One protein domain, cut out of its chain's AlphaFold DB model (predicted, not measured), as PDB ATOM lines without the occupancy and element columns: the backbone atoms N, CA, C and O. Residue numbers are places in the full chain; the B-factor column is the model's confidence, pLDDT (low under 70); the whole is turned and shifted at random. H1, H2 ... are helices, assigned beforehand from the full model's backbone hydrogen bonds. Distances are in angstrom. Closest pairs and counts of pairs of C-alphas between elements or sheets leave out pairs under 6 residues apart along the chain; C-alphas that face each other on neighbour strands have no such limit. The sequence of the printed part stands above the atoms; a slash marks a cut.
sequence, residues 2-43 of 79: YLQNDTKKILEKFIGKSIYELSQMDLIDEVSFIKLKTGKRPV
ATOM      1  N   TYR A   2     -19.483   8.307 212.518       55.41
ATOM      2  CA  TYR A   2     -19.347   9.577 213.246       55.41
ATOM      3  C   TYR A   2     -17.954   9.680 213.873       55.41
ATOM      4  O   TYR A   2     -17.738   9.270 215.008       55.41
ATOM      5  N   LEU A   3     -16.992  10.186 213.101       73.88
ATOM      6  CA  LEU A   3     -15.724  10.667 213.652       73.88
ATOM      7  C   LEU A   3     -16.008  11.840 214.599       73.88
ATOM      8  O   LEU A   3     -16.803  12.719 214.264       73.88
ATOM      9  N   GLN A   4     -15.351  11.874 215.761       87.31
ATOM     10  CA  GLN A   4     -15.380  13.056 216.624       87.31
ATOM     11  C   GLN A   4     -14.808  14.267 215.872       87.31
ATOM     12  O   GLN A   4     -13.885  14.134 215.061       87.31
ATOM     13  N   ASN A   5     -15.350  15.456 216.150       86.12
ATOM     14  CA  ASN A   5     -14.979  16.691 215.450       86.12
ATOM     15  C   ASN A   5     -13.473  16.990 215.521       86.12
ATOM     16  O   ASN A   5     -12.901  17.468 214.542       86.12
ATOM     17  N   ASP A   6     -12.818  16.665 216.634       88.00
ATOM     18  CA  ASP A   6     -11.379  16.887 216.793       88.00
ATOM     19  C   ASP A   6     -10.558  15.924 215.936       88.00
ATOM     20  O   ASP A   6      -9.629  16.340 215.244       88.00
ATOM     21  N   THR A   7     -10.957  14.650 215.882       87.44
ATOM     22  CA  THR A   7     -10.344  13.659 214.990       87.44
ATOM     23  C   THR A   7     -10.502  14.067 213.529       87.44
ATOM     24  O   THR A   7      -9.544  13.987 212.764       87.44
ATOM     25  N   LYS A   8     -11.686  14.567 213.149       88.31
ATOM     26  CA  LYS A   8     -11.942  15.101 211.808       88.31
ATOM     27  C   LYS A   8     -10.980  16.243 211.471       88.31
ATOM     28  O   LYS A   8     -10.295  16.158 210.458       88.31
ATOM     29  N   LYS A   9     -10.858  17.258 212.332       89.75
ATOM     30  CA  LYS A   9      -9.959  18.405 212.100       89.75
ATOM     31  C   LYS A   9      -8.495  17.993 211.960       89.75
ATOM     32  O   LYS A   9      -7.789  18.498 211.090       89.75
ATOM     33  N   ILE A  10      -8.032  17.080 212.816       91.94
ATOM     34  CA  ILE A  10      -6.654  16.575 212.766       91.94
ATOM     35  C   ILE A  10      -6.406  15.860 211.434       91.94
ATOM     36  O   ILE A  10      -5.407  16.131 210.769       91.94
ATOM     37  N   LEU A  11      -7.331  14.994 211.018       89.00
ATOM     38  CA  LEU A  11      -7.235  14.279 209.747       89.00
ATOM     39  C   LEU A  11      -7.228  15.236 208.557       89.00
ATOM     40  O   LEU A  11      -6.354  15.114 207.710       89.00
ATOM     41  N   GLU A  12      -8.129  16.217 208.513       91.38
ATOM     42  CA  GLU A  12      -8.173  17.209 207.428       91.38
ATOM     43  C   GLU A  12      -6.857  17.996 207.332       91.38
ATOM     44  O   GLU A  12      -6.333  18.195 206.235       91.38
ATOM     45  N   LYS A  13      -6.251  18.347 208.476       92.00
ATOM     46  CA  LYS A  13      -4.947  19.026 208.528       92.00
ATOM     47  C   LYS A  13      -3.808  18.164 207.980       92.00
ATOM     48  O   LYS A  13      -2.993  18.657 207.207       92.00
ATOM     49  N   PHE A  14      -3.737  16.891 208.364       88.75
ATOM     50  CA  PHE A  14      -2.718  15.972 207.840       88.75
ATOM     51  C   PHE A  14      -2.961  15.604 206.378       88.75
ATOM     52  O   PHE A  14      -2.014  15.373 205.618       88.75
ATOM     53  N   ILE A  15      -4.227  15.501 205.973       88.62
ATOM     54  CA  ILE A  15      -4.601  15.124 204.617       88.62
ATOM     55  C   ILE A  15      -4.350  16.286 203.650       88.62
ATOM     56  O   ILE A  15      -3.851  16.031 202.552       88.62
ATOM     57  N   GLY A  16      -4.584  17.525 204.087       89.75
ATOM     58  CA  GLY A  16      -4.488  18.733 203.265       89.75
ATOM     59  C   GLY A  16      -5.743  18.991 202.423       89.75
ATOM     60  O   GLY A  16      -5.711  19.826 201.526       89.75
ATOM     61  N   LYS A  17      -6.829  18.257 202.694       90.56
ATOM     62  CA  LYS A  17      -8.164  18.395 202.098       90.56
ATOM     63  C   LYS A  17      -9.212  18.119 203.167       90.56
ATOM     64  O   LYS A  17      -8.967  17.337 204.090       90.56
ATOM     65  N   SER A  18     -10.378  18.735 203.027       91.19
ATOM     66  CA  SER A  18     -11.521  18.442 203.889       91.19
ATOM     67  C   SER A  18     -12.104  17.055 203.597       91.19
ATOM     68  O   SER A  18     -12.014  16.544 202.480       91.19
ATOM     69  N   ILE A  19     -12.763  16.448 204.586       87.12
ATOM     70  CA  ILE A  19     -13.469  15.170 204.398       87.12
ATOM     71  C   ILE A  19     -14.589  15.321 203.363       87.12
ATOM     72  O   ILE A  19     -14.862  14.390 202.610       87.12
ATOM     73  N   TYR A  20     -15.229  16.493 203.315       88.94
ATOM     74  CA  TYR A  20     -16.264  16.775 202.327       88.94
ATOM     75  C   TYR A  20     -15.697  16.752 200.906       88.94
ATOM     76  O   TYR A  20     -16.227  16.037 200.065       88.94
ATOM     77  N   GLU A  21     -14.583  17.442 200.661       89.81
ATOM     78  CA  GLU A  21     -13.919  17.415 199.354       89.81
ATOM     79  C   GLU A  21     -13.501  16.004 198.962       89.81
ATOM     80  O   GLU A  21     -13.760  15.608 197.835       89.81
ATOM     81  N   LEU A  22     -12.920  15.230 199.888       87.88
ATOM     82  CA  LEU A  22     -12.557  13.831 199.629       87.88
ATOM     83  C   LEU A  22     -13.778  12.994 199.227       87.88
ATOM     84  O   LEU A  22     -13.683  12.173 198.328       87.88
ATOM     85  N   SER A  23     -14.935  13.220 199.859       85.94
ATOM     86  CA  SER A  23     -16.162  12.466 199.569       85.94
ATOM     87  C   SER A  23     -16.779  12.751 198.196       85.94
ATOM     88  O   SER A  23     -17.648  12.002 197.765       85.94
ATOM     89  N   GLN A  24     -16.374  13.845 197.551       92.75
ATOM     90  CA  GLN A  24     -16.863  14.262 196.234       92.75
ATOM     91  C   GLN A  24     -15.854  13.960 195.117       92.75
ATOM     92  O   GLN A  24     -16.068  14.382 193.986       92.75
ATOM     93  N   MET A  25     -14.734  13.296 195.421       91.38
ATOM     94  CA  MET A  25     -13.719  12.997 194.416       91.38
ATOM     95  C   MET A  25     -14.142  11.828 193.533       91.38
ATOM     96  O   MET A  25     -14.527  10.768 194.023       91.38
ATOM     97  N   ASP A  26     -13.980  12.011 192.227       91.50
ATOM     98  CA  ASP A  26     -14.065  10.913 191.276       91.50
ATOM     99  C   ASP A  26     -12.787  10.062 191.317       91.50
ATOM    100  O   ASP A  26     -11.716  10.506 191.740       91.50
ATOM    101  N   LEU A  27     -12.871   8.826 190.816       84.12
ATOM    102  CA  LEU A  27     -11.765   7.860 190.841       84.12
ATOM    103  C   LEU A  27     -10.457   8.423 190.249       84.12
ATOM    104  O   LEU A  27      -9.369   8.169 190.765       84.12
ATOM    105  N   ILE A  28     -10.554   9.182 189.155       88.69
ATOM    106  CA  ILE A  28      -9.391   9.780 188.480       88.69
ATOM    107  C   ILE A  28      -8.719  10.814 189.387       88.69
ATOM    108  O   ILE A  28      -7.485  10.853 189.491       88.69
ATOM    109  N   ASP A  29      -9.527  11.616 190.072       89.44
ATOM    110  CA  ASP A  29      -9.051  12.647 190.981       89.44
ATOM    111  C   ASP A  29      -8.418  12.017 192.219       89.44
ATOM    112  O   ASP A  29      -7.340  12.445 192.639       89.44
ATOM    113  N   GLU A  30      -9.027  10.967 192.781       87.94
ATOM    114  CA  GLU A  30      -8.480  10.245 193.936       87.94
ATOM    115  C   GLU A  30      -7.103   9.657 193.624       87.94
ATOM    116  O   GLU A  30      -6.141   9.858 194.373       87.94
ATOM    117  N   VAL A  31      -6.978   8.969 192.485       88.75
ATOM    118  CA  VAL A  31      -5.711   8.371 192.044       88.75
ATOM    119  C   VAL A  31      -4.645   9.448 191.847       88.75
ATOM    120  O   VAL A  31      -3.499   9.267 192.270       88.75
ATOM    121  N   SER A  32      -5.013  10.581 191.245       90.19
ATOM    122  CA  SER A  32      -4.102  11.704 191.008       90.19
ATOM    123  C   SER A  32      -3.641  12.347 192.317       90.19
ATOM    124  O   SER A  32      -2.445  12.582 192.503       90.19
ATOM    125  N   PHE A  33      -4.560  12.557 193.259       90.81
ATOM    126  CA  PHE A  33      -4.270  13.105 194.581       90.81
ATOM    127  C   PHE A  33      -3.348  12.195 195.400       90.81
ATOM    128  O   PHE A  33      -2.334  12.655 195.932       90.81
ATOM    129  N   ILE A  34      -3.645  10.893 195.460       88.75
ATOM    130  CA  ILE A  34      -2.815   9.919 196.180       88.75
ATOM    131  C   ILE A  34      -1.417   9.855 195.562       88.75
ATOM    132  O   ILE A  34      -0.421   9.864 196.294       88.75
ATOM    133  N   LYS A  35      -1.326   9.848 194.226       89.25
ATOM    134  CA  LYS A  35      -0.049   9.831 193.510       89.25
ATOM    135  C   LYS A  35       0.781  11.084 193.783       89.25
ATOM    136  O   LYS A  35       1.977  10.954 194.023       89.25
ATOM    137  N   LEU A  36       0.165  12.267 193.792       89.31
ATOM    138  CA  LEU A  36       0.851  13.524 194.104       89.31
ATOM    139  C   LEU A  36       1.408  13.525 195.533       89.31
ATOM    140  O   LEU A  36       2.520  13.991 195.764       89.31
ATOM    141  N   LYS A  37       0.664  12.959 196.487       87.00
ATOM    142  CA  LYS A  37       1.048  12.970 197.902       87.00
ATOM    143  C   LYS A  37       2.063  11.891 198.293       87.00
ATOM    144  O   LYS A  37       2.916  12.133 199.140       87.00
ATOM    145  N   THR A  38       1.952  10.693 197.723       85.75
ATOM    146  CA  THR A  38       2.771   9.523 198.112       85.75
ATOM    147  C   THR A  38       3.839   9.151 197.085       85.75
ATOM    148  O   THR A  38       4.682   8.298 197.359       85.75
ATOM    149  N   GLY A  39       3.791   9.739 195.885       86.12
ATOM    150  CA  GLY A  39       4.643   9.378 194.749       86.12
ATOM    151  C   GLY A  39       4.304   8.025 194.114       86.12
ATOM    152  O   GLY A  39       4.942   7.628 193.141       86.12
ATOM    153  N   LYS A  40       3.308   7.299 194.639       85.12
ATOM    154  CA  LYS A  40       2.944   5.945 194.208       85.12
ATOM    155  C   LYS A  40       1.493   5.900 193.751       85.12
ATOM    156  O   LYS A  40       0.647   6.634 194.254       85.12
ATOM    157  N   ARG A  41       1.196   5.016 192.799       82.38
ATOM    158  CA  ARG A  41      -0.196   4.714 192.452       82.38
ATOM    159  C   ARG A  41      -0.816   3.855 193.560       82.38
ATOM    160  O   ARG A  41      -0.149   2.922 194.016       82.38
ATOM    161  N   PRO A  42      -2.052   4.147 193.992       80.44
ATOM    162  CA  PRO A  42      -2.767   3.268 194.905       80.44
ATOM    163  C   PRO A  42      -2.991   1.911 194.232       80.44
ATOM    164  O   PRO A  42      -3.480   1.837 193.108       80.44
ATOM    165  N   VAL A  43      -2.620   0.839 194.927       79.00
ATOM    166  CA  VAL A  43      -2.854  -0.545 194.506       79.00
ATOM    167  C   VAL A  43      -3.495  -1.299 195.660       79.00
ATOM    168  O   VAL A  43      -3.189  -1.037 196.826       79.00
TER     169      VAL A  43
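What this domain is: This is residues 2 to 43 of the 79 residues of an uncharacterized protein of bacterium 1XD8-92 (UniProt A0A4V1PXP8). Three helices are strung out as an open arch: H1 makes one end, the short H2 lies between, and H3 makes the other end, with few contacts among them. Residues 2 to 7, of which 5 to 7 belong to H1, stick out at one end, and after H3 residues 39 to 43 turn back. The printed part has 42 residues, with H1, H2 and H3 in that order and no named strand; its class is all helix. It is only just loose, close to compact, with a radius of gyration of the C-alphas of 11.4 A, and elongated, spanning 30 by 19 by 16 A.

Where its parts are: Find C-alpha 5 at (-14.979, 16.691, 215.450); from there H1, residues 5 to 15, runs 15.1 A to C-alpha 15 at (-4.601, 15.124, 204.617). Next comes H2, residues 19 to 23. Then look for H3, residues 27 to 38, the longest helix with 12 residues; it runs 16.3 A and ends at C-alpha 38, at (2.771, 9.523, 198.112).

How they stand to each other: Start at Glu 12 in H1 and go to Ile 19 in H2: these closest C-alphas are 6.4 A apart, and the two helices are close but not clearly touching. H2 and H3 are also close but not clearly touching; their closest C-alphas, those of Leu 22 and Glu 30, are 7.9 A apart. H1 and H3 are apart. In H1, H2 and H3 every O i to N i+4 pair is within hydrogen-bond range.

The domain as a whole: The C-alphas of Tyr 2 and Gly 39 are the two farthest apart, at 30.3 A. The printed part has no cut, and the links from H1 to H2 and from H2 to H3 are tight, with 3 residues each. The mean pLDDT of the printed part is 87.1, and in this model residue 2 is under 70.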